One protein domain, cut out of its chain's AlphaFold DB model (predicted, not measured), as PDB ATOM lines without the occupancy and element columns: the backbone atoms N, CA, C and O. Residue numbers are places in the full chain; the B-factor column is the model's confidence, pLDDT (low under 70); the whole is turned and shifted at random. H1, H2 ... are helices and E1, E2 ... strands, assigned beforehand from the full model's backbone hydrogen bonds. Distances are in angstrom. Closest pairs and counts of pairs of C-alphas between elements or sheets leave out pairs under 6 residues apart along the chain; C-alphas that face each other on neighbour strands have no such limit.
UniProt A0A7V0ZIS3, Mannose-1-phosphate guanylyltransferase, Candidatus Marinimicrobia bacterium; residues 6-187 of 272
ATOM      1  N   ALA A   6      26.676 -49.126 -54.588       97.38
ATOM      2  CA  ALA A   6      25.430 -49.882 -54.771       97.38
ATOM      3  C   ALA A   6      25.650 -51.409 -54.855       97.38
ATOM      4  O   ALA A   6      24.997 -52.139 -54.101       97.38
ATOM      5  N   PRO A   7      26.604 -51.939 -55.653       97.62
ATOM      6  CA  PRO A   7      26.894 -53.374 -55.667       97.62
ATOM      7  C   PRO A   7      27.408 -53.922 -54.331       97.62
ATOM      8  O   PRO A   7      27.057 -55.039 -53.946       97.62
ATOM      9  N   SER A   8      28.222 -53.145 -53.608       96.88
ATOM     10  CA  SER A   8      28.762 -53.531 -52.295       96.88
ATOM     11  C   SER A   8      27.654 -53.663 -51.244       96.88
ATOM     12  O   SER A   8      27.557 -54.669 -50.532       96.88
ATOM     13  N   ILE A   9      26.759 -52.675 -51.204       98.06
ATOM     14  CA  ILE A   9      25.587 -52.664 -50.327       98.06
ATOM     15  C   ILE A   9      24.639 -53.804 -50.708       98.06
ATOM     16  O   ILE A   9      24.204 -54.553 -49.837       98.06
ATOM     17  N   GLY A  10      24.383 -54.005 -52.005       97.94
ATOM     18  CA  GLY A  10      23.569 -55.104 -52.521       97.94
ATOM     19  C   GLY A  10      24.063 -56.483 -52.084       97.94
ATOM     20  O   GLY A  10      23.283 -57.316 -51.619       97.94
ATOM     21  N   LEU A  11      25.375 -56.722 -52.174       97.44
ATOM     22  CA  LEU A  11      25.986 -57.969 -51.713       97.44
ATOM     23  C   LEU A  11      25.860 -58.153 -50.194       97.44
ATOM     24  O   LEU A  11      25.595 -59.263 -49.726       97.44
ATOM     25  N   SER A  12      26.022 -57.073 -49.429       97.12
ATOM     26  CA  SER A  12      25.852 -57.083 -47.972       97.12
ATOM     27  C   SER A  12      24.407 -57.399 -47.588       97.12
ATOM     28  O   SER A  12      24.164 -58.290 -46.773       97.12
ATOM     29  N   ALA A  13      23.445 -56.771 -48.264       98.00
ATOM     30  CA  ALA A  13      22.023 -57.013 -48.080       98.00
ATOM     31  C   ALA A  13      21.642 -58.469 -48.397       98.00
ATOM     32  O   ALA A  13      20.896 -59.072 -47.635       98.00
ATOM     33  N   LEU A  14      22.211 -59.092 -49.442       96.50
ATOM     34  CA  LEU A  14      22.014 -60.529 -49.706       96.50
ATOM     35  C   LEU A  14      22.493 -61.404 -48.543       96.50
ATOM     36  O   LEU A  14      21.879 -62.429 -48.242       96.50
ATOM     37  N   LYS A  15      23.624 -61.046 -47.925       94.94
ATOM     38  CA  LYS A  15      24.175 -61.796 -46.795       94.94
ATOM     39  C   LYS A  15      23.267 -61.682 -45.574       94.94
ATOM     40  O   LYS A  15      22.991 -62.708 -44.960       94.94
ATOM     41  N   ILE A  16      22.785 -60.476 -45.269       97.06
ATOM     42  CA  ILE A  16      21.849 -60.240 -44.162       97.06
ATOM     43  C   ILE A  16      20.513 -60.932 -44.436       97.06
ATOM     44  O   ILE A  16      20.049 -61.660 -43.572       97.06
ATOM     45  N   ALA A  17      19.978 -60.847 -45.658       96.06
ATOM     46  CA  ALA A  17      18.716 -61.484 -46.047       96.06
ATOM     47  C   ALA A  17      18.698 -63.011 -45.858       96.06
ATOM     48  O   ALA A  17      17.636 -63.608 -45.718       96.06
ATOM     49  N   ASN A  18      19.862 -63.671 -45.892       92.62
ATOM     50  CA  ASN A  18      19.959 -65.108 -45.615       92.62
ATOM     51  C   ASN A  18      19.870 -65.443 -44.115       92.62
ATOM     52  O   ASN A  18      19.692 -66.612 -43.782       92.62
ATOM     53  N   ILE A  19      20.051 -64.453 -43.239       94.88
ATOM     54  CA  ILE A  19      19.899 -64.560 -41.784       94.88
ATOM     55  C   ILE A  19      18.497 -64.080 -41.398       94.88
ATOM     56  O   ILE A  19      17.757 -64.819 -40.760       94.88
ATOM     57  N   ASP A  20      18.141 -62.868 -41.825       97.38
ATOM     58  CA  ASP A  20      16.852 -62.221 -41.606       97.38
ATOM     59  C   ASP A  20      16.552 -61.272 -42.783       97.38
ATOM     60  O   ASP A  20      17.284 -60.315 -43.042       97.38
ATOM     61  N   GLY A  21      15.487 -61.581 -43.529       95.06
ATOM     62  CA  GLY A  21      15.056 -60.826 -44.707       95.06
ATOM     63  C   GLY A  21      14.426 -59.472 -44.388       95.06
ATOM     64  O   GLY A  21      14.431 -58.596 -45.249       95.06
ATOM     65  N   GLU A  22      13.927 -59.287 -43.168       96.94
ATOM     66  CA  GLU A  22      13.221 -58.077 -42.736       96.94
ATOM     67  C   GLU A  22      14.061 -57.219 -41.781       96.94
ATOM     68  O   GLU A  22      13.614 -56.156 -41.342       96.94
ATOM     69  N   ALA A  23      15.292 -57.649 -41.484       98.31
ATOM     70  CA  ALA A  23      16.216 -56.922 -40.626       98.31
ATOM     71  C   ALA A  23      16.435 -55.480 -41.102       98.31
ATOM     72  O   ALA A  23      16.549 -55.196 -42.299       98.31
ATOM     73  N   VAL A  24      16.589 -54.571 -40.139       98.44
ATOM     74  CA  VAL A  24      17.080 -53.216 -40.398       98.44
ATOM     75  C   VAL A  24      18.592 -53.271 -40.603       98.44
ATOM     76  O   VAL A  24      19.341 -53.689 -39.720       98.44
ATOM     77  N   MET A  25      19.046 -52.835 -41.775       98.31
ATOM     78  CA  MET A  25      20.451 -52.732 -42.152       98.31
ATOM     79  C   MET A  25      20.900 -51.269 -42.088       98.31
ATOM     80  O   MET A  25      20.246 -50.394 -42.650       98.31
ATOM     81  N   GLY A  26      22.035 -51.023 -41.428       98.12
ATOM     82  CA  GLY A  26      22.740 -49.741 -41.437       98.12
ATOM     83  C   GLY A  26      24.018 -49.813 -42.277       98.12
ATOM     84  O   GLY A  26      24.763 -50.790 -42.191       98.12
ATOM     85  N   ILE A  27      24.266 -48.785 -43.083       98.00
ATOM     86  CA  ILE A  27      25.438 -48.626 -43.941       98.00
ATOM     87  C   ILE A  27      26.211 -47.408 -43.450       98.00
ATOM     88  O   ILE A  27      25.663 -46.307 -43.394       98.00
ATOM     89  N   PHE A  28      27.488 -47.610 -43.131       96.56
ATOM     90  CA  PHE A  28      28.370 -46.579 -42.596       96.56
ATOM     91  C   PHE A  28      29.704 -46.600 -43.348       96.56
ATOM     92  O   PHE A  28      30.342 -47.658 -43.389       96.56
ATOM     93  N   PRO A  29      30.138 -45.473 -43.934       94.31
ATOM     94  CA  PRO A  29      31.491 -45.339 -44.457       94.31
ATOM     95  C   PRO A  29      32.520 -45.535 -43.338       94.31
ATOM     96  O   PRO A  29      32.310 -45.107 -42.202       94.31
ATOM     97  N   ALA A  30      33.608 -46.242 -43.643       93.00
ATOM     98  CA  ALA A  30      34.590 -46.679 -42.646       93.00
ATOM     99  C   ALA A  30      35.630 -45.599 -42.292       93.00
ATOM    100  O   ALA A  30      36.397 -45.762 -41.348       93.00
ATOM    101  N   ASP A  31      35.659 -44.521 -43.064       89.75
ATOM    102  CA  ASP A  31      36.641 -43.439 -43.079       89.75
ATOM    103  C   ASP A  31      36.092 -42.113 -42.528       89.75
ATOM    104  O   ASP A  31      36.793 -41.107 -42.513       89.75
ATOM    105  N   HIS A  32      34.862 -42.105 -42.008       93.12
ATOM    106  CA  HIS A  32      34.259 -40.913 -41.415       93.12
ATOM    107  C   HIS A  32      34.645 -40.735 -39.943       93.12
ATOM    108  O   HIS A  32      34.662 -41.684 -39.154       93.12
ATOM    109  N   LEU A  33      34.846 -39.482 -39.534       91.94
ATOM    110  CA  LEU A  33      34.927 -39.091 -38.132       91.94
ATOM    111  C   LEU A  33      33.543 -38.688 -37.620       91.94
ATOM    112  O   LEU A  33      32.895 -37.793 -38.163       91.94
ATOM    113  N   VAL A  34      33.119 -39.310 -36.521       93.31
ATOM    114  CA  VAL A  34      31.878 -38.980 -35.810       93.31
ATOM    115  C   VAL A  34      32.202 -38.696 -34.349       93.31
ATOM    116  O   VAL A  34      32.754 -39.543 -33.647       93.31
ATOM    117  N   VAL A  35      31.822 -37.512 -33.867       91.38
ATOM    118  CA  VAL A  35      31.984 -37.107 -32.464       91.38
ATOM    119  C   VAL A  35      30.619 -36.767 -31.868       91.38
ATOM    120  O   VAL A  35      29.852 -35.983 -32.423       91.38
ATOM    121  N   GLY A  36      30.328 -37.349 -30.700       92.19
ATOM    122  CA  GLY A  36      29.042 -37.197 -30.008       92.19
ATOM    123  C   GLY A  36      28.173 -38.455 -30.075       92.19
ATOM    124  O   GLY A  36      27.055 -38.421 -30.587       92.19
ATOM    125  N   HIS A  37      28.671 -39.564 -29.518       92.94
ATOM    126  CA  HIS A  37      28.066 -40.895 -29.655       92.94
ATOM    127  C   HIS A  37      26.572 -40.960 -29.282       92.94
ATOM    128  O   HIS A  37      25.813 -41.629 -29.968       92.94
ATOM    129  N   ARG A  38      26.119 -40.235 -28.244       96.12
ATOM    130  CA  ARG A  38      24.702 -40.238 -27.820       96.12
ATOM    131  C   ARG A  38      23.775 -39.608 -28.857       96.12
ATOM    132  O   ARG A  38      22.651 -40.061 -29.042       96.12
ATOM    133  N   VAL A  39      24.235 -38.540 -29.508       95.94
ATOM    134  CA  VAL A  39      23.457 -37.839 -30.538       95.94
ATOM    135  C   VAL A  39      23.406 -38.690 -31.804       95.94
ATOM    136  O   VAL A  39      22.342 -38.820 -32.403       95.94
ATOM    137  N   PHE A  40      24.523 -39.337 -32.151       97.00
ATOM    138  CA  PHE A  40      24.577 -40.304 -33.244       97.00
ATOM    139  C   PHE A  40      23.643 -41.499 -33.002       97.00
ATOM    140  O   PHE A  40      22.798 -41.801 -33.835       97.00
ATOM    141  N   GLU A  41      23.707 -42.118 -31.822       97.06
ATOM    142  CA  GLU A  41      22.823 -43.221 -31.427       97.06
ATOM    143  C   GLU A  41      21.339 -42.825 -31.488       97.06
ATOM    144  O   GLU A  41      20.514 -43.570 -32.019       97.06
ATOM    145  N   LYS A  42      20.981 -41.622 -31.009       97.06
ATOM    146  CA  LYS A  42      19.616 -41.087 -31.137       97.06
ATOM    147  C   LYS A  42      19.183 -41.005 -32.605       97.06
ATOM    148  O   LYS A  42      18.057 -41.402 -32.912       97.06
ATOM    149  N   ALA A  43      20.055 -40.523 -33.492       97.81
ATOM    150  CA  ALA A  43      19.765 -40.422 -34.920       97.81
ATOM    151  C   ALA A  43      19.543 -41.806 -35.555       97.81
ATOM    152  O   ALA A  43      18.564 -41.991 -36.279       97.81
ATOM    153  N   LEU A  44      20.373 -42.801 -35.217       97.88
ATOM    154  CA  LEU A  44      20.202 -44.178 -35.699       97.88
ATOM    155  C   LEU A  44      18.892 -44.806 -35.221       97.88
ATOM    156  O   LEU A  44      18.194 -45.440 -36.008       97.88
ATOM    157  N   ASN A  45      18.520 -44.591 -33.958       97.69
ATOM    158  CA  ASN A  45      17.262 -45.099 -33.413       97.69
ATOM    159  C   ASN A  45      16.039 -44.472 -34.103       97.69
ATOM    160  O   ASN A  45      15.064 -45.166 -34.394       97.69
ATOM    161  N   GLN A  46      16.087 -43.168 -34.399       98.00
ATOM    162  CA  GLN A  46      15.044 -42.496 -35.181       98.00
ATOM    163  C   GLN A  46      14.985 -43.036 -36.615       98.00
ATOM    164  O   GLN A  46      13.894 -43.313 -37.115       98.00
ATOM    165  N   ALA A  47      16.142 -43.237 -37.252       98.31
ATOM    166  CA  ALA A  47      16.227 -43.773 -38.604       98.31
ATOM    167  C   ALA A  47      15.666 -45.198 -38.693       98.31
ATOM    168  O   ALA A  47      14.823 -45.473 -39.540       98.31
ATOM    169  N   ALA A  48      16.068 -46.081 -37.776       98.38
ATOM    170  CA  ALA A  48      15.593 -47.460 -37.721       98.38
ATOM    171  C   ALA A  48      14.073 -47.528 -37.527       98.38
ATOM    172  O   ALA A  48      13.393 -48.293 -38.208       98.38
ATOM    173  N   ARG A  49      13.521 -46.681 -36.651       98.12
ATOM    174  CA  ARG A  49      12.072 -46.607 -36.451       98.12
ATOM    175  C   ARG A  49      11.335 -46.200 -37.724       98.12
ATOM    176  O   ARG A  49      10.317 -46.796 -38.048       98.12
ATOM    177  N   VAL A  50      11.841 -45.210 -38.454       98.25
ATOM    178  CA  VAL A  50      11.217 -44.741 -39.703       98.25
ATOM    179  C   VAL A  50      11.355 -45.781 -40.812       98.25
ATOM    180  O   VAL A  50      10.396 -46.011 -41.544       98.25
ATOM    181  N   ALA A  51      12.499 -46.462 -40.899       98.25
ATOM    182  CA  ALA A  51      12.696 -47.576 -41.819       98.25
ATOM    183  C   ALA A  51      11.648 -48.685 -41.616       98.25
ATOM    184  O   ALA A  51      11.164 -49.244 -42.595       98.25
ATOM    185  N   ILE A  52      11.269 -48.969 -40.364       97.81
ATOM    186  CA  ILE A  52      10.235 -49.957 -40.023       97.81
ATOM    187  C   ILE A  52       8.828 -49.398 -40.270       97.81
ATOM    188  O   ILE A  52       8.074 -49.959 -41.057       97.81
ATOM    189  N   ASP A  53       8.476 -48.285 -39.621       96.88
ATOM    190  CA  ASP A  53       7.100 -47.768 -39.568       96.88
ATOM    191  C   ASP A  53       6.611 -47.217 -40.921       96.88
ATOM    192  O   ASP A  53       5.405 -47.076 -41.140       96.88
ATOM    193  N   LYS A  54       7.538 -46.819 -41.802       96.75
ATOM    194  CA  LYS A  54       7.248 -46.151 -43.083       96.75
ATOM    195  C   LYS A  54       7.823 -46.870 -44.297       96.75
ATOM    196  O   LYS A  54       7.703 -46.327 -45.391       96.75
ATOM    197  N   GLU A  55       8.474 -48.019 -44.104       97.50
ATOM    198  CA  GLU A  55       9.239 -48.693 -45.163       97.50
ATOM    199  C   GLU A  55      10.200 -47.713 -45.860       97.50
ATOM    200  O   GLU A  55      10.325 -47.682 -47.081       97.50
ATOM    201  N   GLY A  56      10.817 -46.824 -45.075       97.50
ATOM    202  CA  GLY A  56      11.602 -45.706 -45.589       97.50
ATOM    203  C   GLY A  56      13.041 -46.088 -45.928       97.50
ATOM    204  O   GLY A  56      13.688 -46.823 -45.179       97.50
ATOM    205  N   LEU A  57      13.568 -45.516 -47.013       98.38
ATOM    206  CA  LEU A  57      15.010 -45.414 -47.233       98.38
ATOM    207  C   LEU A  57      15.508 -44.191 -46.462       98.38
ATOM    208  O   LEU A  57      15.216 -43.059 -46.840       98.38
ATOM    209  N   VAL A  58      16.200 -44.394 -45.344       98.56
ATOM    210  CA  VAL A  58      16.571 -43.289 -44.454       98.56
ATOM    211  C   VAL A  58      18.048 -42.947 -44.604       98.56
ATOM    212  O   VAL A  58      18.894 -43.833 -44.549       98.56
ATOM    213  N   THR A  59      18.369 -41.666 -44.757       97.94
ATOM    214  CA  THR A  59      19.740 -41.135 -44.716       97.94
ATOM    215  C   THR A  59      19.946 -40.218 -43.506       97.94
ATOM    216  O   THR A  59      18.987 -39.775 -42.864       97.94
ATOM    217  N   ILE A  60      21.202 -39.934 -43.169       98.25
ATOM    218  CA  ILE A  60      21.578 -39.003 -42.105       98.25
ATOM    219  C   ILE A  60      22.030 -37.676 -42.716       98.25
ATOM    220  O   ILE A  60      22.963 -37.630 -43.519       98.25
ATOM    221  N   GLY A  61      21.368 -36.592 -42.308       97.62
ATOM    222  CA  GLY A  61      21.653 -35.240 -42.766       97.62
ATOM    223  C   GLY A  61      22.356 -34.410 -41.696       97.62
ATOM    224  O   GLY A  61      21.860 -34.305 -40.572       97.62
ATOM    225  N   ILE A  62      23.479 -33.786 -42.047       96.75
ATOM    226  CA  ILE A  62      24.252 -32.907 -41.158       96.75
ATOM    227  C   ILE A  62      23.965 -31.448 -41.493       96.75
ATOM    228  O   ILE A  62      23.840 -31.087 -42.662       96.75
ATOM    229  N   HIS A  63      23.861 -30.594 -40.475       94.25
ATOM    230  CA  HIS A  63      23.682 -29.162 -40.696       94.25
ATOM    231  C   HIS A  63      24.899 -28.552 -41.424       94.25
ATOM    232  O   HIS A  63      26.011 -28.625 -40.891       94.25
ATOM    233  N   PRO A  64      24.716 -27.932 -42.606       93.25
ATOM    234  CA  PRO A  64      25.804 -27.295 -43.332       93.25
ATOM    235  C   PRO A  64      26.315 -26.058 -42.597       93.25
ATOM    236  O   PRO A  64      25.540 -25.167 -42.264       93.25
ATOM    237  N   THR A  65      27.628 -25.965 -42.398       90.19
ATOM    238  CA  THR A  65      28.274 -24.794 -41.773       90.19
ATOM    239  C   THR A  65      29.003 -23.901 -42.780       90.19
ATOM    240  O   THR A  65      29.359 -22.768 -42.463       90.19
ATOM    241  N   PHE A  66      29.198 -24.385 -44.009       90.31
ATOM    242  CA  PHE A  66      29.797 -23.654 -45.127       90.31
ATOM    243  C   PHE A  66      29.313 -24.233 -46.473       90.31
ATOM    244  O   PHE A  66      28.779 -25.341 -46.514       90.31
ATOM    245  N   PRO A  67      29.463 -23.524 -47.606       92.00
ATOM    246  CA  PRO A  67      29.003 -24.009 -48.909       92.00
ATOM    247  C   PRO A  67      30.001 -24.995 -49.543       92.00
ATOM    248  O   PRO A  67      30.661 -24.670 -50.530       92.00
ATOM    249  N   SER A  68      30.120 -26.199 -48.976       89.56
ATOM    250  CA  SER A  68      30.953 -27.276 -49.534       89.56
ATOM    251  C   SER A  68      30.490 -27.664 -50.941       89.56
ATOM    252  O   SER A  68      29.293 -27.835 -51.163       89.56
ATOM    253  N   VAL A  69      31.433 -27.842 -51.867       88.19
ATOM    254  CA  VAL A  69      31.201 -28.429 -53.206       88.19
ATOM    255  C   VAL A  69      31.594 -29.910 -53.264       88.19
ATOM    256  O   VAL A  69      31.420 -30.566 -54.288       88.19
ATOM    257  N   ALA A  70      32.154 -30.435 -52.171       84.62
ATOM    258  CA  ALA A  70      32.595 -31.820 -52.057       84.62
ATOM    259  C   ALA A  70      31.487 -32.754 -51.544       84.62
ATOM    260  O   ALA A  70      31.583 -33.964 -51.736       84.62
ATOM    261  N   TYR A  71      30.433 -32.203 -50.933       89.69
ATOM    262  CA  TYR A  71      29.346 -32.967 -50.316       89.69
ATOM    263  C   TYR A  71      28.079 -32.977 -51.166       89.69
ATOM    264  O   TYR A  71      27.777 -32.012 -51.872       89.69
ATOM    265  N   GLY A  72      27.313 -34.060 -51.047       92.19
ATOM    266  CA  GLY A  72      25.917 -34.089 -51.463       92.19
ATOM    267  C   GLY A  72      25.040 -33.279 -50.512       92.19
ATOM    268  O   GLY A  72      25.328 -33.173 -49.319       92.19
ATOM    269  N   TYR A  73      23.966 -32.703 -51.041       95.44
ATOM    270  CA  TYR A  73      22.965 -31.965 -50.280       95.44
ATOM    271  C   TYR A  73      21.605 -32.650 -50.384       95.44
ATOM    272  O   TYR A  73      21.249 -33.206 -51.420       95.44
ATOM    273  N   ILE A  74      20.838 -32.575 -49.305       97.06
ATOM    274  CA  ILE A  74      19.520 -33.178 -49.157       97.06
ATOM    275  C   ILE A  74      18.546 -32.057 -48.837       97.06
ATOM    276  O   ILE A  74      18.640 -31.460 -47.763       97.06
ATOM    277  N   GLN A  75      17.620 -31.773 -49.747       97.00
ATOM    278  CA  GLN A  75      16.536 -30.843 -49.466       97.00
ATOM    279  C   GLN A  75      15.436 -31.551 -48.687       97.00
ATOM    280  O   GLN A  75      15.006 -32.647 -49.054       97.00
ATOM    281  N   PHE A  76      14.920 -30.891 -47.662       96.81
ATOM    282  CA  PHE A  76      13.769 -31.350 -46.900       96.81
ATOM    283  C   PHE A  76      12.794 -30.193 -46.690       96.81
ATOM    284  O   PHE A  76      13.096 -29.043 -46.994       96.81
ATOM    285  N   ASP A  77      11.600 -30.493 -46.191       94.00
ATOM    286  CA  ASP A  77      10.656 -29.461 -45.766       94.00
ATOM    287  C   ASP A  77      10.639 -29.382 -44.234       94.00
ATOM    288  O   ASP A  77      10.183 -30.343 -43.604       94.00
ATOM    289  N   PRO A  78      11.110 -28.277 -43.623       91.38
ATOM    290  CA  PRO A  78      11.111 -28.103 -42.170       91.38
ATOM    291  C   PRO A  78       9.735 -28.274 -41.510       91.38
ATOM    292  O   PRO A  78       9.672 -28.668 -40.345       91.38
ATOM    293  N   GLU A  79       8.647 -28.052 -42.250       93.25
ATOM    294  CA  GLU A  79       7.274 -28.182 -41.750       93.25
ATOM    295  C   GLU A  79       6.723 -29.617 -41.868       93.25
ATOM    296  O   GLU A  79       5.681 -29.948 -41.305       93.25
ATOM    297  N   SER A  80       7.433 -30.517 -42.556       93.69
ATOM    298  CA  SER A  80       6.985 -31.890 -42.856       93.69
ATOM    299  C   SER A  80       7.489 -32.952 -41.865       93.69
ATOM    300  O   SER A  80       7.650 -34.130 -42.199       93.69
ATOM    301  N   LYS A  81       7.763 -32.541 -40.625       94.25
ATOM    302  CA  LYS A  81       8.367 -33.387 -39.588       94.25
ATOM    303  C   LYS A  81       7.553 -34.663 -39.325       94.25
ATOM    304  O   LYS A  81       6.344 -34.620 -39.087       94.25
ATOM    305  N   VAL A  82       8.220 -35.816 -39.292       94.06
ATOM    306  CA  VAL A  82       7.583 -37.111 -39.007       94.06
ATOM    307  C   VAL A  82       7.328 -37.254 -37.504       94.06
ATOM    308  O   VAL A  82       8.191 -37.652 -36.713       94.06
ATOM    309  N   GLY A  83       6.099 -36.941 -37.091       91.44
ATOM    310  CA  GLY A  83       5.682 -37.012 -35.692       91.44
ATOM    311  C   GLY A  83       6.500 -36.059 -34.815       91.44
ATOM    312  O   GLY A  83       6.580 -34.866 -35.086       91.44
ATOM    313  N   LYS A  84       7.111 -36.578 -33.742       90.88
ATOM    314  CA  LYS A  84       7.991 -35.795 -32.848       90.88
ATOM    315  C   LYS A  84       9.487 -35.992 -33.136       90.88
ATOM    316  O   LYS A  84      10.313 -35.462 -32.398       90.88
ATOM    317  N   MET A  85       9.846 -36.777 -34.152       92.50
ATOM    318  CA  MET A  85      11.240 -37.113 -34.471       92.50
ATOM    319  C   MET A  85      11.851 -36.065 -35.394       92.50
ATOM    320  O   MET A  85      11.136 -35.491 -36.203       92.50
ATOM    321  N   ASP A  86      13.162 -35.841 -35.318       95.88
ATOM    322  CA  ASP A  86      13.905 -34.927 -36.203       95.88
ATOM    323  C   ASP A  86      14.138 -35.559 -37.586       95.88
ATOM    324  O   ASP A  86      15.255 -35.634 -38.083       95.88
ATOM    325  N   VAL A  87      13.058 -36.066 -38.186       97.94
ATOM    326  CA  VAL A  87      13.052 -36.822 -39.438       97.94
ATOM    327  C   VAL A  87      12.072 -36.180 -40.404       97.94
ATOM    328  O   VAL A  87      10.965 -35.816 -40.004       97.94
ATOM    329  N   PHE A  88      12.466 -36.075 -41.666       98.12
ATOM    330  CA  PHE A  88      11.713 -35.380 -42.706       98.12
ATOM    331  C   PHE A  88      11.724 -36.199 -44.001       98.12
ATOM    332  O   PHE A  88      12.750 -36.812 -44.302       98.12
ATOM    333  N   PRO A  89      10.630 -36.229 -44.779       97.25
ATOM    334  CA  PRO A  89      10.672 -36.671 -46.167       97.25
ATOM    335  C   PRO A  89      11.686 -35.846 -46.967       97.25
ATOM    336  O   PRO A  89      11.769 -34.623 -46.815       97.25
ATOM    337  N   VAL A  90      12.452 -36.513 -47.823       96.88
ATOM    338  CA  VAL A  90      13.378 -35.836 -48.734       96.88
ATOM    339  C   VAL A  90      12.613 -35.319 -49.946       96.88
ATOM    340  O   VAL A  90      11.793 -36.028 -50.520       96.88
ATOM    341  N   ARG A  91      12.890 -34.072 -50.340       94.50
ATOM    342  CA  ARG A  91      12.352 -33.474 -51.570       94.50
ATOM    343  C   ARG A  91      13.244 -33.730 -52.775       94.50
ATOM    344  O   ARG A  91      12.742 -34.039 -53.847       94.50
ATOM    345  N   THR A  92      14.551 -33.556 -52.612       91.56
ATOM    346  CA  THR A  92      15.533 -33.828 -53.665       91.56
ATOM    347  C   THR A  92      16.909 -34.052 -53.064       91.56
ATOM    348  O   THR A  92      17.246 -33.482 -52.022       91.56
ATOM    349  N   PHE A  93      17.723 -34.827 -53.769       91.12
ATOM    350  CA  PHE A  93      19.169 -34.851 -53.588       91.12
ATOM    351  C   PHE A  93      19.830 -33.930 -54.611       91.12
ATOM    352  O   PHE A  93      19.301 -33.700 -55.699       91.12
ATOM    353  N   ALA A  94      20.979 -33.383 -54.240       89.44
ATOM    354  CA  ALA A  94      21.860 -32.645 -55.127       89.44
ATOM    355  C   ALA A  94      23.304 -33.042 -54.817       89.44
ATOM    356  O   ALA A  94      23.898 -32.547 -53.856       89.44
ATOM    357  N   GLU A  95      23.871 -33.946 -55.612       84.69
ATOM    358  CA  GLU A  95      25.239 -34.418 -55.414       84.69
ATOM    359  C   GLU A  95      26.260 -33.385 -55.917       84.69
ATOM    360  O   GLU A  95      26.215 -32.960 -57.072       84.69
ATOM    361  N   LYS A  96      27.190 -32.982 -55.038       85.75
ATOM    362  CA  LYS A  96      28.360 -32.133 -55.347       85.75
ATOM    363  C   LYS A  96      28.027 -30.911 -56.219       85.75
ATOM    364  O   LYS A  96      28.535 -30.772 -57.338       85.75
ATOM    365  N   PRO A  97      27.168 -30.003 -55.723       89.62
ATOM    366  CA  PRO A  97      26.768 -28.824 -56.473       89.62
ATOM    367  C   PRO A  97      27.954 -27.883 -56.714       89.62
ATOM    368  O   PRO A  97      28.911 -27.823 -55.945       89.62
ATOM    369  N   HIS A  98      27.852 -27.055 -57.753       91.56
ATOM    370  CA  HIS A  98      28.778 -25.942 -57.943       91.56
ATOM    371  C   HIS A  98      28.603 -24.886 -56.832       91.56
ATOM    372  O   HIS A  98      27.527 -24.741 -56.247       91.56
ATOM    373  N   LEU A  99      29.646 -24.090 -56.576       91.56
ATOM    374  CA  LEU A  99      29.731 -23.196 -55.410       91.56
ATOM    375  C   LEU A  99      28.532 -22.244 -55.237       91.56
ATOM    376  O   LEU A  99      28.083 -22.016 -54.116       91.56
ATOM    377  N   ASN A 100      27.996 -21.681 -56.325       95.62
ATOM    378  CA  ASN A 100      26.844 -20.775 -56.240       95.62
ATOM    379  C   ASN A 100      25.573 -21.491 -55.766       95.62
ATOM    380  O   ASN A 100      24.817 -20.927 -54.976       95.62
ATOM    381  N   ALA A 101      25.348 -22.730 -56.209       95.38
ATOM    382  CA  ALA A 101      24.248 -23.551 -55.719       95.38
ATOM    383  C   ALA A 101      24.464 -23.939 -54.250       95.38
ATOM    384  O   ALA A 101      23.559 -23.726 -53.450       95.38
ATOM    385  N   ALA A 102      25.673 -24.365 -53.866       95.12
ATOM    386  CA  ALA A 102      26.001 -24.660 -52.468       95.12
ATOM    387  C   ALA A 102      25.723 -23.461 -51.540       95.12
ATOM    388  O   ALA A 102      25.069 -23.606 -50.512       95.12
ATOM    389  N   LYS A 103      26.130 -22.243 -51.935       96.19
ATOM    390  CA  LYS A 103      25.814 -21.003 -51.196       96.19
ATOM    391  C   LYS A 103      24.312 -20.795 -51.025       96.19
ATOM    392  O   LYS A 103      23.866 -20.424 -49.944       96.19
ATOM    393  N   ARG A 104      23.527 -21.031 -52.080       96.88
ATOM    394  CA  ARG A 104      22.064 -20.919 -52.015       96.88
ATOM    395  C   ARG A 104      21.452 -21.955 -51.075       96.88
ATOM    396  O   ARG A 104      20.581 -21.576 -50.307       96.88
ATOM    397  N   PHE A 105      21.925 -23.201 -51.113       96.31
ATOM    398  CA  PHE A 105      21.441 -24.289 -50.257       96.31
ATOM    399  C   PHE A 105      21.700 -24.024 -48.773       96.31
ATOM    400  O   PHE A 105      20.823 -24.227 -47.941       96.31
ATOM    401  N   VAL A 106      22.887 -23.516 -48.430       95.25
ATOM    402  CA  VAL A 106      23.197 -23.125 -47.047       95.25
ATOM    403  C   VAL A 106      22.298 -21.966 -46.603       95.25
ATOM    404  O   VAL A 106      21.722 -22.009 -45.520       95.25
ATOM    405  N   ASN A 107      22.132 -20.948 -47.454       96.25
ATOM    406  CA  ASN A 107      21.348 -19.757 -47.119       96.25
ATOM    407  C   ASN A 107      19.839 -20.015 -47.006       96.25
ATOM    408  O   ASN A 107      19.157 -19.261 -46.316       96.25
ATOM    409  N   SER A 108      19.299 -21.022 -47.697       95.25
ATOM    410  CA  SER A 108      17.865 -21.325 -47.655       95.25
ATOM    411  C   SER A 108      17.442 -22.046 -46.373       95.25
ATOM    412  O   SER A 108      16.276 -21.969 -45.995       95.25
ATOM    413  N   GLY A 109      18.376 -22.708 -45.677       94.06
ATOM    414  CA  GLY A 109      18.127 -23.368 -44.390       94.06
ATOM    415  C   GLY A 109      17.316 -24.668 -44.469       94.06
ATOM    416  O   GLY A 109      17.096 -25.312 -43.443       94.06
ATOM    417  N   ASP A 110      16.908 -25.073 -45.672       96.62
ATOM    418  CA  ASP A 110      16.126 -26.279 -45.975       96.62
ATOM    419  C   ASP A 110      16.969 -27.395 -46.622       96.62
ATOM    420  O   ASP A 110      16.425 -28.372 -47.138       96.62
ATOM    421  N   PHE A 111      18.301 -27.281 -46.559       97.69
ATOM    422  CA  PHE A 111      19.234 -28.319 -46.993       97.69
ATOM    423  C   PHE A 111      20.123 -28.831 -45.855       97.69
ATOM    424  O   PHE A 111      20.543 -28.087 -44.967       97.69
ATOM    425  N   LEU A 112      20.452 -30.119 -45.933       97.81
ATOM    426  CA  LEU A 112      21.435 -30.806 -45.095       97.81
ATOM    427  C   LEU A 112      22.547 -31.388 -45.965       97.81
ATOM    428  O   LEU A 112      22.300 -31.713 -47.121       97.81
ATOM    429  N   TRP A 113      23.749 -31.567 -45.427       96.81
ATOM    430  CA  TRP A 113      24.759 -32.402 -46.074       96.81
ATOM    431  C   TRP A 113      24.387 -33.878 -45.946       96.81
ATOM    432  O   TRP A 113      23.989 -34.320 -44.869       96.81
ATOM    433  N   ASN A 114      24.556 -34.639 -47.023       95.69
ATOM    434  CA  ASN A 114      24.442 -36.092 -47.021       95.69
ATOM    435  C   ASN A 114      25.678 -36.704 -46.349       95.69
ATOM    436  O   ASN A 114      26.780 -36.604 -46.883       95.69
ATOM    437  N   ALA A 115      25.500 -37.358 -45.199       95.31
ATOM    438  CA  ALA A 115      26.602 -37.995 -44.475       95.31
ATOM    439  C   ALA A 115      27.062 -39.327 -45.098       95.31
ATOM    440  O   ALA A 115      27.933 -39.989 -44.531       95.31
ATOM    441  N   GLY A 116      26.436 -39.775 -46.196       93.88
ATOM    442  CA  GLY A 116      26.728 -41.061 -46.841       93.88
ATOM    443  C   GLY A 116      26.363 -42.276 -45.981       93.88
ATOM    444  O   GLY A 116      26.898 -43.364 -46.187       93.88
ATOM    445  N   MET A 117      25.493 -42.088 -44.983       97.62
ATOM    446  CA  MET A 117      25.026 -43.134 -44.076       97.62
ATOM    447  C   MET A 117      23.571 -43.457 -44.376       97.62
ATOM    448  O   MET A 117      22.751 -42.544 -44.465       97.62
ATOM    449  N   PHE A 118      23.245 -44.743 -44.461       98.19
ATOM    450  CA  PHE A 118      21.911 -45.189 -44.856       98.19
ATOM    451  C   PHE A 118      21.355 -46.253 -43.919       98.19
ATOM    452  O   PHE A 118      22.101 -47.080 -43.398       98.19
ATOM    453  N   ILE A 119      20.044 -46.225 -43.697       98.69
ATOM    454  CA  ILE A 119      19.322 -47.135 -42.814       98.69
ATOM    455  C   ILE A 119      17.996 -47.515 -43.478       98.69
ATOM    456  O   ILE A 119      17.194 -46.647 -43.821       98.69
ATOM    457  N   TRP A 120      17.748 -48.812 -43.642       98.62
ATOM    458  CA  TRP A 120      16.507 -49.339 -44.222       98.62
ATOM    459  C   TRP A 120      16.297 -50.804 -43.842       98.62
ATOM    460  O   TRP A 120      17.234 -51.483 -43.420       98.62
ATOM    461  N   LYS A 121      15.083 -51.326 -44.036       98.62
ATOM    462  CA  LYS A 121      14.877 -52.778 -44.024       98.62
ATOM    463  C   LYS A 121      15.459 -53.421 -45.287       98.62
ATOM    464  O   LYS A 121      15.464 -52.818 -46.364       98.62
ATOM    465  N   VAL A 122      15.967 -54.644 -45.157       98.44
ATOM    466  CA  VAL A 122      16.612 -55.376 -46.260       98.44
ATOM    467  C   VAL A 122      15.638 -55.709 -47.393       98.44
ATOM    468  O   VAL A 122      15.995 -55.536 -48.560       98.44
ATOM    469  N   ASP A 123      14.426 -56.153 -47.075       98.19
ATOM    470  CA  ASP A 123      13.345 -56.421 -48.029       98.19
ATOM    471  C   ASP A 123      12.968 -55.170 -48.835       98.19
ATOM    472  O   ASP A 123      13.035 -55.188 -50.064       98.19
ATOM    473  N   VAL A 124      12.705 -54.055 -48.148       98.44
ATOM    474  CA  VAL A 124      12.387 -52.755 -48.755       98.44
ATOM    475  C   VAL A 124      13.499 -52.328 -49.708       98.44
ATOM    476  O   VAL A 124      13.237 -51.957 -50.849       98.44
ATOM    477  N   PHE A 125      14.757 -52.421 -49.279       98.38
ATOM    478  CA  PHE A 125      15.894 -52.093 -50.130       98.38
ATOM    479  C   PHE A 125      15.976 -52.984 -51.378       98.38
ATOM    480  O   PHE A 125      16.195 -52.482 -52.481       98.38
ATOM    481  N   MET A 126      15.771 -54.296 -51.237       97.75
ATOM    482  CA  MET A 126      15.789 -55.226 -52.371       97.75
ATOM    483  C   MET A 126      14.662 -54.962 -53.372       97.75
ATOM    484  O   MET A 126      14.873 -55.142 -54.576       97.75
ATOM    485  N   ASP A 127      13.496 -54.533 -52.895       97.81
ATOM    486  CA  ASP A 127      12.367 -54.140 -53.737       97.81
ATOM    487  C   ASP A 127      12.649 -52.828 -54.472       97.81
ATOM    488  O   ASP A 127      12.403 -52.724 -55.675       97.81
ATOM    489  N   GLN A 128      13.242 -51.850 -53.785       98.00
ATOM    490  CA  GLN A 128      13.656 -50.581 -54.386       98.00
ATOM    491  C   GLN A 128      14.757 -50.786 -55.439       98.00
ATOM    492  O   GLN A 128      14.667 -50.231 -56.536       98.00
ATOM    493  N   LEU A 129      15.729 -51.677 -55.200       97.50
ATOM    494  CA  LEU A 129      16.671 -52.102 -56.242       97.50
ATOM    495  C   LEU A 129      15.955 -52.753 -57.431       97.50
ATOM    496  O   LEU A 129      16.345 -52.528 -58.569       97.50
ATOM    497  N   GLY A 130      14.912 -53.552 -57.202       97.31
ATOM    498  CA  GLY A 130      14.127 -54.146 -58.288       97.31
ATOM    499  C   GLY A 130      13.433 -53.110 -59.175       97.31
ATOM    500  O   GLY A 130      13.345 -53.317 -60.384       97.31
ATOM    501  N   LYS A 131      12.984 -51.997 -58.588       97.50
ATOM    502  CA  LYS A 131      12.316 -50.898 -59.302       97.50
ATOM    503  C   LYS A 131      13.299 -49.994 -60.044       97.50
ATOM    504  O   LYS A 131      13.061 -49.660 -61.199       97.50
ATOM    505  N   HIS A 132      14.391 -49.602 -59.388       97.19
ATOM    506  CA  HIS A 132      15.274 -48.536 -59.876       97.19
ATOM    507  C   HIS A 132      16.605 -49.038 -60.455       97.19
ATOM    508  O   HIS A 132      17.247 -48.319 -61.217       97.19
ATOM    509  N   MET A 133      17.013 -50.268 -60.126       97.25
ATOM    510  CA  MET A 133      18.271 -50.895 -60.561       97.25
ATOM    511  C   MET A 133      18.065 -52.382 -60.946       97.25
ATOM    512  O   MET A 133      18.730 -53.272 -60.391       97.25
ATOM    513  N   PRO A 134      17.130 -52.701 -61.866       97.38
ATOM    514  CA  PRO A 134      16.692 -54.077 -62.132       97.38
ATOM    515  C   PRO A 134      17.827 -55.010 -62.578       97.38
ATOM    516  O   PRO A 134      17.853 -56.183 -62.186       97.38
ATOM    517  N   ASP A 135      18.803 -54.498 -63.329       97.19
ATOM    518  CA  ASP A 135      19.961 -55.279 -63.771       97.19
ATOM    519  C   ASP A 135      20.843 -55.691 -62.592       97.19
ATOM    520  O   ASP A 135      21.137 -56.880 -62.421       97.19
ATOM    521  N   LEU A 136      21.183 -54.746 -61.708       97.75
ATOM    522  CA  LEU A 136      21.915 -55.046 -60.478       97.75
ATOM    523  C   LEU A 136      21.134 -56.050 -59.619       97.75
ATOM    524  O   LEU A 136      21.701 -57.049 -59.167       97.75
ATOM    525  N   ARG A 137      19.820 -55.854 -59.449       97.94
ATOM    526  CA  ARG A 137      18.956 -56.771 -58.687       97.94
ATOM    527  C   ARG A 137      18.968 -58.194 -59.251       97.94
ATOM    528  O   ARG A 137      19.000 -59.162 -58.478       97.94
ATOM    529  N   SER A 138      18.953 -58.328 -60.576       97.81
ATOM    530  CA  SER A 138      19.020 -59.604 -61.293       97.81
ATOM    531  C   SER A 138      20.369 -60.297 -61.089       97.81
ATOM    532  O   SER A 138      20.422 -61.484 -60.746       97.81
ATOM    533  N   GLN A 139      21.475 -59.561 -61.216       97.94
ATOM    534  CA  GLN A 139      22.814 -60.108 -60.987       97.94
ATOM    535  C   GLN A 139      23.016 -60.521 -59.524       97.94
ATOM    536  O   GLN A 139      23.510 -61.618 -59.258       97.94
ATOM    537  N   LEU A 140      22.532 -59.722 -58.567       97.69
ATOM    538  CA  LEU A 140      22.515 -60.067 -57.143       97.69
ATOM    539  C   LEU A 140      21.730 -61.361 -56.879       97.69
ATOM    540  O   LEU A 140      22.189 -62.217 -56.123       97.69
ATOM    541  N   ALA A 141      20.597 -61.584 -57.551       97.25
ATOM    542  CA  ALA A 141      19.863 -62.845 -57.432       97.25
ATOM    543  C   ALA A 141      20.693 -64.055 -57.913       97.25
ATOM    544  O   ALA A 141      20.689 -65.110 -57.268       97.25
ATOM    545  N   LYS A 142      21.437 -63.914 -59.021       98.06
ATOM    546  CA  LYS A 142      22.354 -64.958 -59.518       98.06
ATOM    547  C   LYS A 142      23.505 -65.199 -58.539       98.06
ATOM    548  O   LYS A 142      23.802 -66.356 -58.234       98.06
ATOM    549  N   ILE A 143      24.106 -64.132 -58.011       97.88
ATOM    550  CA  ILE A 143      25.153 -64.201 -56.981       97.88
ATOM    551  C   ILE A 143      24.628 -64.947 -55.750       97.88
ATOM    552  O   ILE A 143      25.256 -65.907 -55.305       97.88
ATOM    553  N   GLY A 144      23.439 -64.592 -55.256       96.69
ATOM    554  CA  GLY A 144      22.801 -65.251 -54.115       96.69
ATOM    555  C   GLY A 144      22.625 -66.761 -54.316       96.69
ATOM    556  O   GLY A 144      22.952 -67.542 -53.421       96.69
ATOM    557  N   LYS A 145      22.198 -67.201 -55.510       96.62
ATOM    558  CA  LYS A 145      22.118 -68.636 -55.857       96.62
ATOM    559  C   LYS A 145      23.486 -69.324 -55.790       96.62
ATOM    560  O   LYS A 145      23.583 -70.436 -55.272       96.62
ATOM    561  N   ARG A 146      24.548 -68.674 -56.279       96.88
ATOM    562  CA  ARG A 146      25.910 -69.233 -56.231       96.88
ATOM    563  C   ARG A 146      26.468 -69.300 -54.814       96.88
ATOM    564  O   ARG A 146      27.042 -70.326 -54.468       96.88
ATOM    565  N   ILE A 147      26.226 -68.281 -53.987       94.88
ATOM    566  CA  ILE A 147      26.598 -68.285 -52.564       94.88
ATOM    567  C   ILE A 147      25.938 -69.467 -51.845       94.88
ATOM    568  O   ILE A 147      26.636 -70.245 -51.197       94.88
ATOM    569  N   LYS A 148      24.621 -69.668 -52.023       93.44
ATOM    570  CA  LYS A 148      23.897 -70.814 -51.439       93.44
ATOM    571  C   LYS A 148      24.468 -72.159 -51.901       93.44
ATOM    572  O   LYS A 148      24.614 -73.074 -51.099       93.44
ATOM    573  N   ALA A 149      24.857 -72.256 -53.172       96.19
ATOM    574  CA  ALA A 149      25.502 -73.441 -53.738       96.19
ATOM    575  C   ALA A 149      27.008 -73.563 -53.417       96.19
ATOM    576  O   ALA A 149      27.653 -74.470 -53.939       96.19
ATOM    577  N   ARG A 150      27.583 -72.653 -52.611       95.50
ATOM    578  CA  ARG A 150      29.027 -72.567 -52.310       95.50
ATOM    579  C   ARG A 150      29.915 -72.499 -53.566       95.50
ATOM    580  O   ARG A 150      31.018 -73.037 -53.592       95.50
ATOM    581  N   LYS A 151      29.431 -71.838 -54.619       97.31
ATOM    582  CA  LYS A 151      30.143 -71.619 -55.887       97.31
ATOM    583  C   LYS A 151      30.684 -70.193 -55.976       97.31
ATOM    584  O   LYS A 151      30.090 -69.254 -55.451       97.31
ATOM    585  N   SER A 152      31.789 -70.030 -56.704       97.00
ATOM    586  CA  SER A 152      32.348 -68.713 -57.027       97.00
ATOM    587  C   SER A 152      31.366 -67.878 -57.858       97.00
ATOM    588  O   SER A 152      30.686 -68.396 -58.744       97.00
ATOM    589  N   PHE A 153      31.328 -66.575 -57.595       97.25
ATOM    590  CA  PHE A 153      30.572 -65.580 -58.360       97.25
ATOM    591  C   PHE A 153      31.468 -64.462 -58.922       97.25
ATOM    592  O   PHE A 153      30.970 -63.407 -59.298       97.25
ATOM    593  N   LYS A 154      32.796 -64.668 -58.952       96.44
ATOM    594  CA  LYS A 154      33.788 -63.650 -59.350       96.44
ATOM    595  C   LYS A 154      33.616 -63.137 -60.783       96.44
ATOM    596  O   LYS A 154      33.880 -61.968 -61.022       96.44
ATOM    597  N   ASP A 155      33.192 -63.995 -61.698       96.56
ATOM    598  CA  ASP A 155      32.784 -63.668 -63.070       96.56
ATOM    599  C   ASP A 155      31.587 -62.712 -63.057       96.56
ATOM    600  O   ASP A 155      31.716 -61.591 -63.532       96.56
ATOM    601  N   ILE A 156      30.490 -63.071 -62.372       97.25
ATOM    602  CA  ILE A 156      29.312 -62.192 -62.268       97.25
ATOM    603  C   ILE A 156      29.694 -60.849 -61.640       97.25
ATOM    604  O   ILE A 156      29.270 -59.804 -62.115       97.25
ATOM    605  N   TRP A 157      30.501 -60.871 -60.574       97.44
ATOM    606  CA  TRP A 157      30.962 -59.651 -59.916       97.44
ATOM    607  C   TRP A 157      31.812 -58.783 -60.842       97.44
ATOM    608  O   TRP A 157      31.685 -57.565 -60.815       97.44
ATOM    609  N   SER A 158      32.692 -59.389 -61.640       95.56
ATOM    610  CA  SER A 158      33.557 -58.659 -62.571       95.56
ATOM    611  C   SER A 158      32.760 -57.944 -63.657       95.56
ATOM    612  O   SER A 158      33.149 -56.836 -64.021       95.56
ATOM    613  N   ASP A 159      31.624 -58.508 -64.061       94.81
ATOM    614  CA  ASP A 159      30.749 -57.964 -65.103       94.81
ATOM    615  C   ASP A 159      29.758 -56.902 -64.592       94.81
ATOM    616  O   ASP A 159      29.071 -56.275 -65.390       94.81
ATOM    617  N   LEU A 160      29.667 -56.673 -63.274       96.38
ATOM    618  CA  LEU A 160      28.805 -55.615 -62.733       96.38
ATOM    619  C   LEU A 160      29.276 -54.232 -63.188       96.38
ATOM    620  O   LEU A 160      30.465 -53.914 -63.093       96.38
ATOM    621  N   GLU A 161      28.345 -53.375 -63.586       94.44
ATOM    622  CA  GLU A 161      28.635 -51.961 -63.802       94.44
ATOM    623  C   GLU A 161      28.879 -51.264 -62.449       94.44
ATOM    624  O   GLU A 161      28.131 -51.494 -61.491       94.44
ATOM    625  N   PRO A 162      29.958 -50.472 -62.302       95.69
ATOM    626  CA  PRO A 162      30.163 -49.674 -61.101       95.69
ATOM    627  C   PRO A 162      29.107 -48.570 -60.975       95.69
ATOM    628  O   PRO A 162      29.006 -47.724 -61.858       95.69
ATOM    629  N   GLU A 163      28.386 -48.515 -59.855       94.69
ATOM    630  CA  GLU A 163      27.355 -47.493 -59.630       94.69
ATOM    631  C   GLU A 163      27.257 -47.095 -58.149       94.69
ATOM    632  O   GLU A 163      27.381 -47.937 -57.251       94.69
ATOM    633  N   SER A 164      27.079 -45.796 -57.881       93.81
ATOM    634  CA  SER A 164      26.842 -45.305 -56.518       93.81
ATOM    635  C   SER A 164      25.392 -45.536 -56.114       93.81
ATOM    636  O   SER A 164      24.493 -45.421 -56.943       93.81
ATOM    637  N   ILE A 165      25.149 -45.804 -54.834       94.69
ATOM    638  CA  ILE A 165      23.796 -45.930 -54.304       94.69
ATOM    639  C   ILE A 165      23.026 -44.611 -54.324       94.69
ATOM    640  O   ILE A 165      21.815 -44.627 -54.537       94.69
ATOM    641  N   ASP A 166      23.722 -43.482 -54.179       91.44
ATOM    642  CA  ASP A 166      23.112 -42.157 -54.246       91.44
ATOM    643  C   ASP A 166      22.438 -41.941 -55.609       91.44
ATOM    644  O   ASP A 166      21.230 -41.735 -55.683       91.44
ATOM    645  N   TYR A 167      23.189 -42.127 -56.695       89.50
ATOM    646  CA  TYR A 167      22.686 -41.988 -58.065       89.50
ATOM    647  C   TYR A 167      21.763 -43.141 -58.488       89.50
ATOM    648  O   TYR A 167      20.733 -42.949 -59.136       89.50
ATOM    649  N   GLY A 168      22.140 -44.372 -58.135       92.25
ATOM    650  CA  GLY A 168      21.428 -45.578 -58.544       92.25
ATOM    651  C   GLY A 168      20.036 -45.682 -57.928       92.25
ATOM    652  O   GLY A 168      19.110 -46.131 -58.607       92.25
ATOM    653  N   LEU A 169      19.884 -45.231 -56.676       94.56
ATOM    654  CA  LEU A 169      18.669 -45.403 -55.885       94.56
ATOM    655  C   LEU A 169      18.171 -44.108 -55.229       94.56
ATOM    656  O   LEU A 169      17.008 -43.758 -55.417       94.56
ATOM    657  N   MET A 170      19.009 -43.403 -54.464       93.38
ATOM    658  CA  MET A 170      18.544 -42.293 -53.614       93.38
ATOM    659  C   MET A 170      18.057 -41.070 -54.406       93.38
ATOM    660  O   MET A 170      17.213 -40.327 -53.930       93.38
ATOM    661  N   GLU A 171      18.525 -40.852 -55.628       89.88
ATOM    662  CA  GLU A 171      17.998 -39.782 -56.487       89.88
ATOM    663  C   GLU A 171      16.662 -40.143 -57.158       89.88
ATOM    664  O   GLU A 171      16.000 -39.269 -57.714       89.88
ATOM    665  N   LYS A 172      16.267 -41.424 -57.137       92.12
ATOM    666  CA  LYS A 172      15.155 -41.954 -57.944       92.12
ATOM    667  C   LYS A 172      13.993 -42.505 -57.122       92.12
ATOM    668  O   LYS A 172      12.901 -42.634 -57.666       92.12
ATOM    669  N   ALA A 173      14.230 -42.898 -55.873       93.88
ATOM    670  CA  ALA A 173      13.205 -43.489 -55.020       93.88
ATOM    671  C   ALA A 173      12.315 -42.418 -54.369       93.88
ATOM    672  O   ALA A 173      12.778 -41.346 -53.993       93.88
ATOM    673  N   ASP A 174      11.035 -42.743 -54.181       91.12
ATOM    674  CA  ASP A 174      10.039 -41.796 -53.656       91.12
ATOM    675  C   ASP A 174       9.885 -41.855 -52.122       91.12
ATOM    676  O   ASP A 174       9.373 -40.933 -51.491       91.12
ATOM    677  N   ASN A 175      10.304 -42.956 -51.491       95.06
ATOM    678  CA  ASN A 175      10.097 -43.242 -50.065       95.06
ATOM    679  C   ASN A 175      11.325 -42.891 -49.210       95.06
ATOM    680  O   ASN A 175      11.742 -43.677 -48.352       95.06
ATOM    681  N   ILE A 176      11.923 -41.726 -49.456       97.56
ATOM    682  CA  ILE A 176      13.178 -41.330 -48.816       97.56
ATOM    683  C   ILE A 176      12.942 -40.366 -47.660       97.56
ATOM    684  O   ILE A 176      12.178 -39.406 -47.759       97.56
ATOM    685  N   PHE A 177      13.662 -40.601 -46.566       98.25
ATOM    686  CA  PHE A 177      13.644 -39.761 -45.378       98.25
ATOM    687  C   PHE A 177      15.060 -39.363 -44.967       98.25
ATOM    688  O   PHE A 177      16.018 -40.101 -45.182       98.25
ATOM    689  N   VAL A 178      15.191 -38.209 -44.326       98.44
ATOM    690  CA  VAL A 178      16.445 -37.733 -43.745       98.44
ATOM    691  C   VAL A 178      16.270 -37.471 -42.260       98.44
ATOM    692  O   VAL A 178      15.315 -36.811 -41.845       98.44
ATOM    693  N   VAL A 179      17.199 -37.976 -41.451       98.38
ATOM    694  CA  VAL A 179      17.312 -37.605 -40.036       98.38
ATOM    695  C   VAL A 179      18.211 -36.382 -39.922       98.38
ATOM    696  O   VAL A 179      19.419 -36.474 -40.158       98.38
ATOM    697  N   LYS A 180      17.642 -35.239 -39.533       97.50
ATOM    698  CA  LYS A 180      18.412 -34.030 -39.236       97.50
ATOM    699  C   LYS A 180      19.201 -34.242 -37.950       97.50
ATOM    700  O   LYS A 180      18.622 -34.465 -36.889       97.50
ATOM    701  N   SER A 181      20.522 -34.145 -38.051       95.75
ATOM    702  CA  SER A 181      21.440 -34.474 -36.966       95.75
ATOM    703  C   SER A 181      22.424 -33.343 -36.671       95.75
ATOM    704  O   SER A 181      22.859 -32.622 -37.566       95.75
ATOM    705  N   GLU A 182      22.787 -33.216 -35.392       90.88
ATOM    706  CA  GLU A 182      23.667 -32.155 -34.869       90.88
ATOM    707  C   GLU A 182      24.957 -32.709 -34.237       90.88
ATOM    708  O   GLU A 182      25.677 -31.995 -33.542       90.88
ATOM    709  N   PHE A 183      25.263 -33.995 -34.442       93.25
ATOM    710  CA  PHE A 183      26.569 -34.526 -34.056       93.25
ATOM    711  C   PHE A 183      27.654 -33.981 -34.989       93.25
ATOM    712  O   PHE A 183      27.396 -33.669 -36.154       93.25
ATOM    713  N   ARG A 184      28.885 -33.880 -34.485       91.19
ATOM    714  CA  ARG A 184      30.011 -33.446 -35.312       91.19
ATOM    715  C   ARG A 184      30.403 -34.595 -36.233       91.19
ATOM    716  O   ARG A 184      30.665 -35.705 -35.768       91.19
ATOM    717  N   TRP A 185      30.447 -34.299 -37.522       93.75
ATOM    718  CA  TRP A 185      30.747 -35.240 -38.587       93.75
ATOM    719  C   TRP A 185      31.758 -34.627 -39.548       93.75
ATOM    720  O   TRP A 185      31.686 -33.432 -39.837       93.75
ATOM    721  N   ASN A 186      32.681 -35.449 -40.032       88.44
ATOM    722  CA  ASN A 186      33.610 -35.101 -41.095       88.44
ATOM    723  C   ASN A 186      33.901 -36.362 -41.918       88.44
ATOM    724  O   ASN A 186      34.139 -37.425 -41.341       88.44
ATOM    725  N   ASP A 187      33.885 -36.259 -43.242       86.00
ATOM    726  CA  ASP A 187      34.206 -37.370 -44.144       86.00
ATOM    727  C   ASP A 187      35.714 -37.624 -44.279       86.00
ATOM    728  O   ASP A 187      36.116 -38.599 -44.901       86.00
TER     729      ASP A 187
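What this domain is: This is residues 6 to 187 of the 272 residues of the protein "Mannose-1-phosphate guanylyltransferase" of Candidatus Marinimicrobia bacterium (UniProt A0A7V0ZIS3). A small closed barrel of five strands, E3, E6, E4, E5 and E7, has the long helix H2 packed on its outside, H3 at one end of the long axis, and toward the other end a bundle of three tilted helices, H1, H4 and H5, with H6 beyond. E6 runs on past the ring beside E1 to reach the bundle, H7 sits between barrel and bundle, and the short pair E2 and E8 makes a second, antiparallel sheet at the barrel's side. The printed part has 182 residues with seven named helices and eight named strands in the order H1 E1 E2 H2 E3 E4 E5 H3 E6 H4 H5 H6 H7 E7 E8; the barrel is mixed, and the class is mixed, helices and strands. The whole is compact, with a radius of gyration of the C-alphas of 16.9 A, yet elongated, with spans of 53 by 34 by 29 A.

How they stand to each other: Start at H1, residues 6 to 17, which touches H4, residues 122 to 132, at the C-alphas of Ala 13 and Val 122, 5.9 A apart; they run opposite ways at a tilt of 38 degrees, only just steep. H1 also touches H5, residues 134 to 148, the same way at a steep tilt of 45 degrees, with the C-alphas of Leu 14 and Gly 144 closest at 6.5 A. H4 and H5 are a helical hairpin, touching through residues 136 to 138 of H5 alone, closest at C-alphas 130 and 137, 5.5 A. The three form an up and down bundle, each running against the one before. Next, E1, residues 24 to 27, is antiparallel to E6, residues 111 to 121; N 25 and O 120 are 2.8 A apart. E2, residues 33 to 35, is antiparallel to E8, residues 184 to 186, with N 33 and O 186 at 2.8 A. Go round the ring from E3, residues 57 to 62: antiparallel E6 has O 119 at 2.9 A from N 58, and E6, which bends by 79 degrees at residue 115, is also antiparallel to E4, residues 73 to 76, where N 74 and O 112 are 2.8 A apart. E4 and E5, residues 87 to 94, are a hairpin, with N 73 and O 94 at 2.8 A. E5 is antiparallel to E7, residues 176 to 181, N 88 and O 178 at 2.9 A; E7 is parallel to E3, N 59 and O 177 at 2.9 A. H2, residues 37 to 53, lies outside the barrel over E3 and E6, at a height over the sheet of 7.5 A, and the sheet curls round it; the closest C-alphas of H2 and E6 are those of Ala 51 and Trp 120, 4.8 A. H3, residues 99 to 108, is on the barrel, outside it, at a height of 10.0 A. H6, residues 154 to 158, touches H5, C-alphas 139 and 156 closest at 6.9 A. H7, residues 165 to 170, touches H4, C-alphas 132 and 169 closest at 6.1 A. H2 and H3 are apart. In each of the seven helices every O i to N i+4 pair is within hydrogen-bond range.

Where its parts are: Find C-alpha 6 at (25.430, -49.882, -54.771), where H1 begins. H2 starts at C-alpha 37, (28.066, -40.895, -29.655), and measures 24.2 A; E6 measures 25.0 A, H5 21.1 A and E5 18.5 A. E8 ends at C-alpha 186, (33.610, -35.101, -41.095).

The domain as a whole: The C-alphas farthest apart, those of Asn 107 and Ala 149, are 54.2 A apart. The printed part has no cut, and no link is long. The mean pLDDT of the printed part is 95.4, and no printed residue is under 70.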